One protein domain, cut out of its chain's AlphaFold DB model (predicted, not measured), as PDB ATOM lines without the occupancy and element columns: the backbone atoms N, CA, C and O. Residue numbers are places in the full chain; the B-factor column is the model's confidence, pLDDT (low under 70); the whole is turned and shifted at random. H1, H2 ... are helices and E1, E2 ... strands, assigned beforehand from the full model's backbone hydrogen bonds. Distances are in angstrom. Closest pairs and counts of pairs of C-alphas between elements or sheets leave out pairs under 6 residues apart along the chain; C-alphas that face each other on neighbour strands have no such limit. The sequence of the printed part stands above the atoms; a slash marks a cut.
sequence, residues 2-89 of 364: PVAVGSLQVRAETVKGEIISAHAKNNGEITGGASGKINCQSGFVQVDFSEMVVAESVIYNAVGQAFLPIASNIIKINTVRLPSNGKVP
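AT A GLANCE: This is residues 2 to 89 of the 364 residues of an uncharacterized protein of Cardiobacteriales bacterium (UniProt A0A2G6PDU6). With little regular structure, this is one curled antiparallel sheet folded into two leaves, E5 E4 facing E2 E1 E6 with E3 as hinge, and a long tail with H1 whose residues 73 to 78 stick out. The printed part has 88 residues, 32 in named elements, mostly strand: E1 to E6, then H1. The sheet runs E5 E4 E3 E2 E1 E6; the whole is loose, radius of gyration of the C-alphas 17.4 A, spanning 60 by 24 by 14 A.

HOW THE PARTS SIT: E1, residues 9 to 13, E2, 19 to 24, E3, 29 to 32, E4, 35 to 39, and E5, 44 to 48, form a meander, each the antiparallel neighbour of the one before. N 10 and O 22, 2.8 A, N 23 and O 31, N 30 and O 36, and N 37 and O 46, each 2.9 A, are within hydrogen-bond range. E6, residues 59 to 61, is antiparallel to E1 at 165 degrees, with N 9 and O 61 at 2.9 A. H1, residues 72 to 75, is not on the sheet and is too short for an O i to N i+4 pair.

IN THESE COORDINATES: E1 begins at C-alpha 9 (227.423, 252.354, 184.981). E2 is 17.3 A long. H1 ends at C-alpha 75 (206.592, 242.799, 214.001).

THE WHOLE: The farthest C-alphas, Lys 16 and Lys 76, are 59.9 A apart. The printed part has no cut and no long link. Residues 65 to 88 are under 70 in pLDDT.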
ATOM      1  N   PRO A   2     224.534 244.886 198.121       80.56
ATOM      2  CA  PRO A   2     223.481 244.862 197.113       80.56
ATOM      3  C   PRO A   2     223.395 246.198 196.363       80.56
ATOM      4  O   PRO A   2     223.569 247.265 196.957       80.56
ATOM      5  N   VAL A   3     223.155 246.126 195.059       82.75
ATOM      6  CA  VAL A   3     223.118 247.271 194.142       82.75
ATOM      7  C   VAL A   3     221.726 247.350 193.527       82.75
ATOM      8  O   VAL A   3     221.158 246.325 193.151       82.75
ATOM      9  N   ALA A   4     221.166 248.554 193.407       80.50
ATOM     10  CA  ALA A   4     219.878 248.754 192.760       80.50
ATOM     11  C   ALA A   4     219.931 248.277 191.298       80.50
ATOM     12  O   ALA A   4     220.876 248.572 190.557       80.50
ATOM     13  N   VAL A   5     218.906 247.536 190.886       81.50
ATOM     14  CA  VAL A   5     218.796 246.971 189.536       81.50
ATOM     15  C   VAL A   5     218.875 248.085 188.484       81.50
ATOM     16  O   VAL A   5     218.244 249.125 188.642       81.50
ATOM     17  N   GLY A   6     219.687 247.882 187.443       81.06
ATOM     18  CA  GLY A   6     219.886 248.857 186.362       81.06
ATOM     19  C   GLY A   6     220.742 250.083 186.716       81.06
ATOM     20  O   GLY A   6     220.940 250.949 185.870       81.06
ATOM     21  N   SER A   7     221.265 250.187 187.947       85.81
ATOM     22  CA  SER A   7     221.999 251.386 188.390       85.81
ATOM     23  C   SER A   7     223.501 251.382 188.087       85.81
ATOM     24  O   SER A   7     224.137 252.428 188.203       85.81
ATOM     25  N   LEU A   8     224.081 250.234 187.715       90.81
ATOM     26  CA  LEU A   8     225.515 250.134 187.432       90.81
ATOM     27  C   LEU A   8     225.848 250.802 186.093       90.81
ATOM     28  O   LEU A   8     225.352 250.396 185.038       90.81
ATOM     29  N   GLN A   9     226.767 251.762 186.141       91.19
ATOM     30  CA  GLN A   9     227.423 252.354 184.981       91.19
ATOM     31  C   GLN A   9     228.935 252.181 185.109       91.19
ATOM     32  O   GLN A   9     229.495 252.418 186.178       91.19
ATOM     33  N   VAL A  10     229.589 251.790 184.021       91.31
ATOM     34  CA  VAL A  10     231.043 251.616 183.934       91.31
ATOM     35  C   VAL A  10     231.560 252.490 182.804       91.31
ATOM     36  O   VAL A  10     230.963 252.529 181.727       91.31
ATOM     37  N   ARG A  11     232.662 253.196 183.040       91.88
ATOM     38  CA  ARG A  11     233.327 254.035 182.045       91.88
ATOM     39  C   ARG A  11     234.827 253.770 182.082       91.88
ATOM     40  O   ARG A  11     235.392 253.623 183.161       91.88
ATOM     41  N   ALA A  12     235.444 253.695 180.910       92.19
ATOM     42  CA  ALA A  12     236.880 253.483 180.756       92.19
ATOM     43  C   ALA A  12     237.397 254.200 179.502       92.19
ATOM     44  O   ALA A  12     236.619 254.531 178.605       92.19
ATOM     45  N   GLU A  13     238.703 254.434 179.444       92.75
ATOM     46  CA  GLU A  13     239.413 254.974 178.288       92.75
ATOM     47  C   GLU A  13     240.208 253.854 177.599       92.75
ATOM     48  O   GLU A  13     240.907 253.066 178.247       92.75
ATOM     49  N   THR A  14     240.089 253.752 176.277       89.56
ATOM     50  CA  THR A  14     240.876 252.816 175.469       89.56
ATOM     51  C   THR A  14     242.320 253.302 175.356       89.56
ATOM     52  O   THR A  14     242.607 254.491 175.475       89.56
ATOM     53  N   VAL A  15     243.258 252.407 175.036       88.31
ATOM     54  CA  VAL A  15     244.666 252.790 174.778       88.31
ATOM     55  C   VAL A  15     244.847 253.777 173.610       88.31
ATOM     56  O   VAL A  15     245.937 254.313 173.423       88.31
ATOM     57  N   LYS A  16     243.795 254.017 172.817       86.88
ATOM     58  CA  LYS A  16     243.761 254.989 171.714       86.88
ATOM     59  C   LYS A  16     243.191 256.357 172.127       86.88
ATOM     60  O   LYS A  16     243.127 257.245 171.282       86.88
ATOM     61  N   GLY A  17     242.789 256.530 173.388       83.44
ATOM     62  CA  GLY A  17     242.220 257.774 173.919       83.44
ATOM     63  C   GLY A  17     240.707 257.928 173.720       83.44
ATOM     64  O   GLY A  17     240.175 259.029 173.857       83.44
ATOM     65  N   GLU A  18     239.992 256.854 173.367       89.69
ATOM     66  CA  GLU A  18     238.533 256.884 173.209       89.69
ATOM     67  C   GLU A  18     237.834 256.481 174.506       89.69
ATOM     68  O   GLU A  18     238.258 255.563 175.204       89.69
ATOM     69  N   ILE A  19     236.722 257.139 174.822       89.56
ATOM     70  CA  ILE A  19     235.944 256.839 176.021       89.56
ATOM     71  C   ILE A  19     234.841 255.846 175.676       89.56
ATOM     72  O   ILE A  19     233.989 256.121 174.832       89.56
ATOM     73  N   ILE A  20     234.797 254.744 176.415       91.38
ATOM     74  CA  ILE A  20     233.741 253.740 176.334       91.38
ATOM     75  C   ILE A  20     232.891 253.746 177.604       91.38
ATOM     76  O   ILE A  20     233.392 253.926 178.717       91.38
ATOM     77  N   SER A  21     231.585 253.547 177.438       91.12
ATOM     78  CA  SER A  21     230.628 253.443 178.539       91.12
ATOM     79  C   SER A  21     229.755 252.205 178.388       91.12
ATOM     80  O   SER A  21     229.285 251.889 177.294       91.12
ATOM     81  N   ALA A  22     229.513 251.518 179.498       91.69
ATOM     82  CA  ALA A  22     228.642 250.358 179.572       91.69
ATOM     83  C   ALA A  22     227.672 250.491 180.746       91.69
ATOM     84  O   ALA A  22     227.989 251.091 181.777       91.69
ATOM     85  N   HIS A  23     226.484 249.918 180.588       92.06
ATOM     86  CA  HIS A  23     225.409 250.005 181.570       92.06
ATOM     87  C   HIS A  23     224.796 248.628 181.806       92.06
ATOM     88  O   HIS A  23     224.640 247.839 180.869       92.06
ATOM     89  N   ALA A  24     224.441 248.347 183.059       90.31
ATOM     90  CA  ALA A  24     223.700 247.141 183.401       90.31
ATOM     91  C   ALA A  24     222.210 247.304 183.079       90.31
ATOM     92  O   ALA A  24     221.585 248.295 183.449       90.31
ATOM     93  N   LYS A  25     221.628 246.294 182.437       83.62
ATOM     94  CA  LYS A  25     220.185 246.140 182.244       83.62
ATOM     95  C   LYS A  25     219.521 245.586 183.507       83.62
ATOM     96  O   LYS A  25     220.178 245.127 184.443       83.62
ATOM     97  N   ASN A  26     218.188 245.558 183.507       79.31
ATOM     98  CA  ASN A  26     217.407 245.058 184.643       79.31
ATOM     99  C   ASN A  26     217.635 243.567 184.950       79.31
ATOM    100  O   ASN A  26     217.478 243.135 186.087       79.31
ATOM    101  N   ASN A  27     218.053 242.788 183.953       78.38
ATOM    102  CA  ASN A  27     218.427 241.380 184.095       78.38
ATOM    103  C   ASN A  27     219.871 241.179 184.617       78.38
ATOM    104  O   ASN A  27     220.327 240.042 184.716       78.38
ATOM    105  N   GLY A  28     220.599 242.260 184.925       82.06
ATOM    106  CA  GLY A  28     221.990 242.226 185.385       82.06
ATOM    107  C   GLY A  28     223.029 242.084 184.270       82.06
ATOM    108  O   GLY A  28     224.216 241.991 184.565       82.06
ATOM    109  N   GLU A  29     222.630 242.075 182.999       89.12
ATOM    110  CA  GLU A  29     223.545 242.013 181.858       89.12
ATOM    111  C   GLU A  29     224.137 243.394 181.549       89.12
ATOM    112  O   GLU A  29     223.405 244.381 181.460       89.12
ATOM    113  N   ILE A  30     225.455 243.475 181.375       91.38
ATOM    114  CA  ILE A  30     226.159 244.710 181.021       91.38
ATOM    115  C   ILE A  30     226.261 244.799 179.502       91.38
ATOM    116  O   ILE A  30     226.697 243.852 178.846       91.38
ATOM    117  N   THR A  31     225.848 245.937 178.950       88.38
ATOM    118  CA  THR A  31     225.854 246.196 177.504       88.38
ATOM    119  C   THR A  31     226.350 247.609 177.193       88.38
ATOM    120  O   THR A  31     226.265 248.498 178.043       88.38
ATOM    121  N   GLY A  32     226.862 247.823 175.977       87.94
ATOM    122  CA  GLY A  32     227.453 249.088 175.528       87.94
ATOM    123  C   GLY A  32     228.888 248.875 175.054       87.94
ATOM    124  O   GLY A  32     229.160 247.920 174.334       87.94
ATOM    125  N   GLY A  33     229.808 249.739 175.487       86.12
ATOM    126  CA  GLY A  33     231.242 249.632 175.189       86.12
ATOM    127  C   GLY A  33     231.981 248.508 175.932       86.12
ATOM    128  O   GLY A  33     233.183 248.350 175.756       86.12
ATOM    129  N   ALA A  34     231.280 247.739 176.765       89.44
ATOM    130  CA  ALA A  34     231.774 246.536 177.425       89.44
ATOM    131  C   ALA A  34     230.626 245.531 177.588       89.44
ATOM    132  O   ALA A  34     229.446 245.911 177.572       89.44
ATOM    133  N   SER A  35     230.973 244.260 177.764       91.12
ATOM    134  CA  SER A  35     230.038 243.187 178.100       91.12
ATOM    135  C   SER A  35     230.296 242.685 179.519       91.12
ATOM    136  O   SER A  35     231.286 243.049 180.150       91.12
ATOM    137  N   GLY A  36     229.378 241.905 180.081       91.44
ATOM    138  CA  GLY A  36     229.565 241.344 181.416       91.44
ATOM    139  C   GLY A  36     228.262 241.148 182.170       91.44
ATOM    140  O   GLY A  36     227.172 241.200 181.594       91.44
ATOM    141  N   LYS A  37     228.371 240.906 183.477       91.56
ATOM    142  CA  LYS A  37     227.221 240.692 184.361       91.56
ATOM    143  C   LYS A  37     227.460 241.279 185.746       91.56
ATOM    144  O   LYS A  37     228.552 241.187 186.299       91.56
ATOM    145  N   ILE A  38     226.398 241.810 186.338       89.19
ATOM    146  CA  ILE A  38     226.314 242.147 187.757       89.19
ATOM    147  C   ILE A  38     225.299 241.231 188.441       89.19
ATOM    148  O   ILE A  38     224.170 241.062 187.983       89.19
ATOM    149  N   ASN A  39     225.680 240.678 189.591       85.94
ATOM    150  CA  ASN A  39     224.728 240.115 190.535       85.94
ATOM    151  C   ASN A  39     224.310 241.218 191.515       85.94
ATOM    152  O   ASN A  39     225.024 241.523 192.468       85.94
ATOM    153  N   CYS A  40     223.138 241.809 191.289       78.81
ATOM    154  CA  CYS A  40     222.617 242.917 192.094       78.81
ATOM    155  C   CYS A  40     222.376 242.549 193.572       78.81
ATOM    156  O   CYS A  40     222.316 243.440 194.415       78.81
ATOM    157  N   GLN A  41     222.266 241.259 193.914       75.50
ATOM    158  CA  GLN A  41     222.077 240.809 195.298       75.50
ATOM    159  C   GLN A  41     223.400 240.745 196.067       75.50
ATOM    160  O   GLN A  41     223.455 241.162 197.221       75.50
ATOM    161  N   SER A  42     224.475 240.251 195.448       79.19
ATOM    162  CA  SER A  42     225.801 240.208 196.088       79.19
ATOM    163  C   SER A  42     226.597 241.506 195.892       79.19
ATOM    164  O   SER A  42     227.443 241.862 196.719       79.19
ATOM    165  N   GLY A  43     226.305 242.242 194.820       80.00
ATOM    166  CA  GLY A  43     227.104 243.363 194.330       80.00
ATOM    167  C   GLY A  43     228.358 242.927 193.569       80.00
ATOM    168  O   GLY A  43     229.248 243.746 193.372       80.00
ATOM    169  N   PHE A  44     228.465 241.651 193.181       87.31
ATOM    170  CA  PHE A  44     229.586 241.159 192.380       87.31
ATOM    171  C   PHE A  44     229.426 241.594 190.923       87.31
ATOM    172  O   PHE A  44     228.360 241.392 190.338       87.31
ATOM    173  N   VAL A  45     230.483 242.161 190.343       90.38
ATOM    174  CA  VAL A  45     230.501 242.675 188.970       90.38
ATOM    175  C   VAL A  45     231.635 242.008 188.203       90.38
ATOM    176  O   VAL A  45     232.777 242.011 188.657       90.38
ATOM    177  N   GLN A  46     231.314 241.483 187.026       92.06
ATOM    178  CA  GLN A  46     232.279 241.068 186.017       92.06
ATOM    179  C   GLN A  46     232.072 241.933 184.774       92.06
ATOM    180  O   GLN A  46     230.946 242.036 184.284       92.06
ATOM    181  N   VAL A  47     233.150 242.542 184.282       91.56
ATOM    182  CA  VAL A  47     233.165 243.367 183.069       91.56
ATOM    183  C   VAL A  47     234.269 242.862 182.155       91.56
ATOM    184  O   VAL A  47     235.408 242.707 182.593       91.56
ATOM    185  N   ASP A  48     233.922 242.652 180.895       92.25
ATOM    186  CA  ASP A  48     234.798 242.210 179.826       92.25
ATOM    187  C   ASP A  48     234.856 243.313 178.757       92.25
ATOM    188  O   ASP A  48     233.849 243.694 178.149       92.25
ATOM    189  N   PHE A  49     236.051 243.866 178.547       90.38
ATOM    190  CA  PHE A  49     236.305 244.880 177.525       90.38
ATOM    191  C   PHE A  49     236.779 244.207 176.234       90.38
ATOM    192  O   PHE A  49     237.689 243.381 176.257       90.38
ATOM    193  N   SER A  50     236.178 244.568 175.098       85.19
ATOM    194  CA  SER A  50     236.570 244.040 173.783       85.19
ATOM    195  C   SER A  50     237.873 244.645 173.251       85.19
ATOM    196  O   SER A  50     238.506 244.062 172.375       85.19
ATOM    197  N   GLU A  51     238.275 245.803 173.776       85.38
ATOM    198  CA  GLU A  51     239.521 246.488 173.436       85.38
ATOM    199  C   GLU A  51     240.405 246.676 174.672       85.38
ATOM    200  O   GLU A  51     239.927 246.663 175.808       85.38
ATOM    201  N   MET A  52     241.711 246.872 174.457       89.31
ATOM    202  CA  MET A  52     242.629 247.202 175.547       89.31
ATOM    203  C   MET A  52     242.274 248.571 176.134       89.31
ATOM    204  O   MET A  52     242.267 249.585 175.431       89.31
ATOM    205  N   VAL A  53     242.022 248.591 177.439       91.44
ATOM    206  CA  VAL A  53     241.711 249.794 178.215       91.44
ATOM    207  C   VAL A  53     242.848 250.140 179.160       91.44
ATOM    208  O   VAL A  53     243.582 249.265 179.627       91.44
ATOM    209  N   VAL A  54     242.984 251.426 179.470       92.50
ATOM    210  CA  VAL A  54     243.901 251.887 180.512       92.50
ATOM    211  C   VAL A  54     243.300 251.503 181.861       92.50
ATOM    212  O   VAL A  54     242.255 252.027 182.242       92.50
ATOM    213  N   ALA A  55     243.944 250.590 182.593       87.25
ATOM    214  CA  ALA A  55     243.399 250.031 183.835       87.25
ATOM    215  C   ALA A  55     243.033 251.103 184.882       87.25
ATOM    216  O   ALA A  55     242.024 250.978 185.567       87.25
ATOM    217  N   GLU A  56     243.813 252.183 184.959       90.12
ATOM    218  CA  GLU A  56     243.590 253.294 185.897       90.12
ATOM    219  C   GLU A  56     242.408 254.201 185.513       90.12
ATOM    220  O   GLU A  56     241.907 254.944 186.351       90.12
ATOM    221  N   SER A  57     241.929 254.134 184.264       90.00
ATOM    222  CA  SER A  57     240.795 254.937 183.779       90.00
ATOM    223  C   SER A  57     239.427 254.333 184.113       90.00
ATOM    224  O   SER A  57     238.394 254.963 183.874       90.00
ATOM    225  N   VAL A  58     239.404 253.098 184.630       90.69
ATOM    226  CA  VAL A  58     238.166 252.362 184.884       90.69
ATOM    227  C   VAL A  58     237.480 252.933 186.121       90.69
ATOM    228  O   VAL A  58     237.914 252.726 187.254       90.69
ATOM    229  N   ILE A  59     236.364 253.618 185.897       91.81
ATOM    230  CA  ILE A  59     235.497 254.147 186.948       91.81
ATOM    231  C   ILE A  59     234.108 253.524 186.843       91.81
ATOM    232  O   ILE A  59     233.615 253.221 185.754       91.81
ATOM    233  N   TYR A  60     233.452 253.351 187.986       90.62
ATOM    234  CA  TYR A  60     232.084 252.858 188.041       90.62
ATOM    235  C   TYR A  60     231.228 253.708 188.976       90.62
ATOM    236  O   TYR A  60     231.720 254.298 189.938       90.62
ATOM    237  N   ASN A  61     229.930 253.748 188.693       89.81
ATOM    238  CA  ASN A  61     228.912 254.316 189.566       89.81
ATOM    239  C   ASN A  61     227.792 253.290 189.759       89.81
ATOM    240  O   ASN A  61     227.418 252.594 188.815       89.81
ATOM    241  N   ALA A  62     227.283 253.176 190.982       88.19
ATOM    242  CA  ALA A  62     226.224 252.246 191.347       88.19
ATOM    243  C   ALA A  62     225.474 252.754 192.584       88.19
ATOM    244  O   ALA A  62     226.078 253.309 193.503       88.19
ATOM    245  N   VAL A  63     224.162 252.514 192.643       83.75
ATOM    246  CA  VAL A  63     223.346 252.874 193.809       83.75
ATOM    247  C   VAL A  63     223.302 251.689 194.766       83.75
ATOM    248  O   VAL A  63     222.696 250.659 194.478       83.75
ATOM    249  N   GLY A  64     223.962 251.825 195.911       77.94
ATOM    250  CA  GLY A  64     223.973 250.806 196.952       77.94
ATOM    251  C   GLY A  64     222.661 250.750 197.742       77.94
ATOM    252  O   GLY A  64     222.115 251.785 198.110       77.94
ATOM    253  N   GLN A  65     222.181 249.544 198.045       65.88
ATOM    254  CA  GLN A  65     221.012 249.324 198.900       65.88
ATOM    255  C   GLN A  65     221.435 248.723 200.245       65.88
ATOM    256  O   GLN A  65     222.110 247.693 200.294       65.88
ATOM    257  N   ALA A  66     221.011 249.359 201.337       60.56
ATOM    258  CA  ALA A  66     221.137 248.837 202.690       60.56
ATOM    259  C   ALA A  66     219.738 248.695 203.297       60.56
ATOM    260  O   ALA A  66     218.951 249.639 203.282       60.56
ATOM    261  N   PHE A  67     219.433 247.514 203.828       59.44
ATOM    262  CA  PHE A  67     218.166 247.246 204.502       59.44
ATOM    263  C   PHE A  67     218.403 247.303 206.007       59.44
ATOM    264  O   PHE A  67     219.211 246.542 206.538       59.44
ATOM    265  N   LEU A  68     217.716 248.215 206.696       59.66
ATOM    266  CA  LEU A  68     217.668 248.228 208.155       59.66
ATOM    267  C   LEU A  68     216.778 247.065 208.616       59.66
ATOM    268  O   LEU A  68     215.592 247.048 208.278       59.66
ATOM    269  N   PRO A  69     217.307 246.087 209.374       55.41
ATOM    270  CA  PRO A  69     216.481 245.019 209.908       55.41
ATOM    271  C   PRO A  69     215.502 245.612 210.923       55.41
ATOM    272  O   PRO A  69     215.913 246.176 211.937       55.41
ATOM    273  N   ILE A  70     214.204 245.474 210.667       56.72
ATOM    274  CA  ILE A  70     213.179 245.785 211.666       56.72
ATOM    275  C   ILE A  70     213.233 244.687 212.733       56.72
ATOM    276  O   ILE A  70     213.341 243.504 212.411       56.72
ATOM    277  N   ALA A  71     213.194 245.056 214.011       53.50
ATOM    278  CA  ALA A  71     213.315 244.089 215.094       53.50
ATOM    279  C   ALA A  71     212.110 243.123 215.116       53.50
ATOM    280  O   ALA A  71     210.949 243.538 215.176       53.50
ATOM    281  N   SER A  72     212.386 241.816 215.082       57.53
ATOM    282  CA  SER A  72     211.389 240.739 214.949       57.53
ATOM    283  C   SER A  72     210.391 240.682 216.116       57.53
ATOM    284  O   SER A  72     209.276 240.188 215.959       57.53
ATOM    285  N   ASN A  73     210.774 241.207 217.284       64.38
ATOM    286  CA  ASN A  73     209.921 241.313 218.471       64.38
ATOM    287  C   ASN A  73     208.788 242.341 218.308       64.38
ATOM    288  O   ASN A  73     207.737 242.170 218.921       64.38
ATOM    289  N   ILE A  74     208.983 243.372 217.481       61.25
ATOM    290  CA  ILE A  74     207.968 244.398 217.210       61.25
ATOM    291  C   ILE A  74     206.957 243.870 216.189       61.25
ATOM    292  O   ILE A  74     205.752 243.987 216.389       61.25
ATOM    293  N   ILE A  75     207.440 243.240 215.119       62.34
ATOM    294  CA  ILE A  75     206.592 242.799 214.001       62.34
ATOM    295  C   ILE A  75     205.996 241.394 214.180       62.34
ATOM    296  O   ILE A  75     205.194 240.976 213.355       62.34
ATOM    297  N   LYS A  76     206.393 240.648 215.226       60.81
ATOM    298  CA  LYS A  76     205.973 239.254 215.506       60.81
ATOM    299  C   LYS A  76     206.132 238.290 214.314       60.81
ATOM    300  O   LYS A  76     205.508 237.233 214.275       60.81
ATOM    301  N   ILE A  77     206.994 238.636 213.359       61.69
ATOM    302  CA  ILE A  77     207.298 237.868 212.149       61.69
ATOM    303  C   ILE A  77     208.791 237.549 212.160       61.69
ATOM    304  O   ILE A  77     209.625 238.386 212.511       61.69
ATOM    305  N   ASN A  78     209.142 236.322 211.770       61.62
ATOM    306  CA  ASN A  78     210.534 235.902 211.664       61.62
ATOM    307  C   ASN A  78     211.209 236.585 210.463       61.62
ATOM    308  O   ASN A  78     211.052 236.160 209.318       61.62
ATOM    309  N   THR A  79     211.990 237.625 210.744       59.31
ATOM    310  CA  THR A  79     212.681 238.445 209.739       59.31
ATOM    311  C   THR A  79     213.764 237.705 208.964       59.31
ATOM    312  O   THR A  79     214.091 238.120 207.860       59.31
ATOM    313  N   VAL A  80     214.273 236.580 209.475       67.00
ATOM    314  CA  VAL A  80     215.273 235.747 208.777       67.00
ATOM    315  C   VAL A  80     214.666 235.043 207.560       67.00
ATOM    316  O   VAL A  80     215.375 234.688 206.623       67.00
ATOM    317  N   ARG A  81     213.343 234.836 207.557       63.94
ATOM    318  CA  ARG A  81     212.616 234.212 206.441       63.94
ATOM    319  C   ARG A  81     212.105 235.213 205.409       63.94
ATOM    320  O   ARG A  81     211.535 234.791 204.405       63.94
ATOM    321  N   LEU A  82     212.275 236.511 205.652       64.69
ATOM    322  CA  LEU A  82     211.866 237.533 204.701       64.69
ATOM    323  C   LEU A  82     212.969 237.738 203.656       64.69
ATOM    324  O   LEU A  82     214.147 237.802 204.016       64.69
ATOM    325  N   PRO A  83     212.610 237.853 202.366       64.81
ATOM    326  CA  PRO A  83     213.547 238.270 201.335       64.81
ATOM    327  C   PRO A  83     214.230 239.574 201.743       64.81
ATOM    328  O   PRO A  83     213.577 240.502 202.221       64.81
ATOM    329  N   SER A  84     215.543 239.661 201.538       59.81
ATOM    330  CA  SER A  84     216.337 240.833 201.927       59.81
ATOM    331  C   SER A  84     215.864 242.125 201.261       59.81
ATOM    332  O   SER A  84     216.054 243.192 201.822       59.81
ATOM    333  N   ASN A  85     215.204 242.030 200.104       61.47
ATOM    334  CA  ASN A  85     214.618 243.154 199.379       61.47
ATOM    335  C   ASN A  85     213.170 243.493 199.788       61.47
ATOM    336  O   ASN A  85     212.565 244.359 199.161       61.47
ATOM    337  N   GLY A  86     212.594 242.792 200.772       62.97
ATOM    338  CA  GLY A  86     211.217 242.985 201.240       62.97
ATOM    339  C   GLY A  86     210.124 242.591 200.238       62.97
ATOM    340  O   GLY A  86     208.944 242.737 200.549       62.97
ATOM    341  N   LYS A  87     210.481 242.083 199.052       64.88
ATOM    342  CA  LYS A  87     209.524 241.698 198.007       64.88
ATOM    343  C   LYS A  87     209.142 240.234 198.163       64.88
ATOM    344  O   LYS A  87     210.010 239.365 198.131       64.88
ATOM    345  N   VAL A  88     207.849 239.956 198.272       69.81
ATOM    346  CA  VAL A  88     207.301 238.595 198.258       69.81
ATOM    347  C   VAL A  88     206.577 238.342 196.934       69.81
ATOM    348  O   VAL A  88     205.904 239.245 196.438       69.81
ATOM    349  N   PRO A  89     206.718 237.153 196.326       73.12
ATOM    350  CA  PRO A  89     205.996 236.843 195.102       73.12
ATOM    351  C   PRO A  89     204.497 236.711 195.401       73.12
ATOM    352  O   PRO A  89     204.114 236.035 196.359       73.12
TER     353      PRO A  89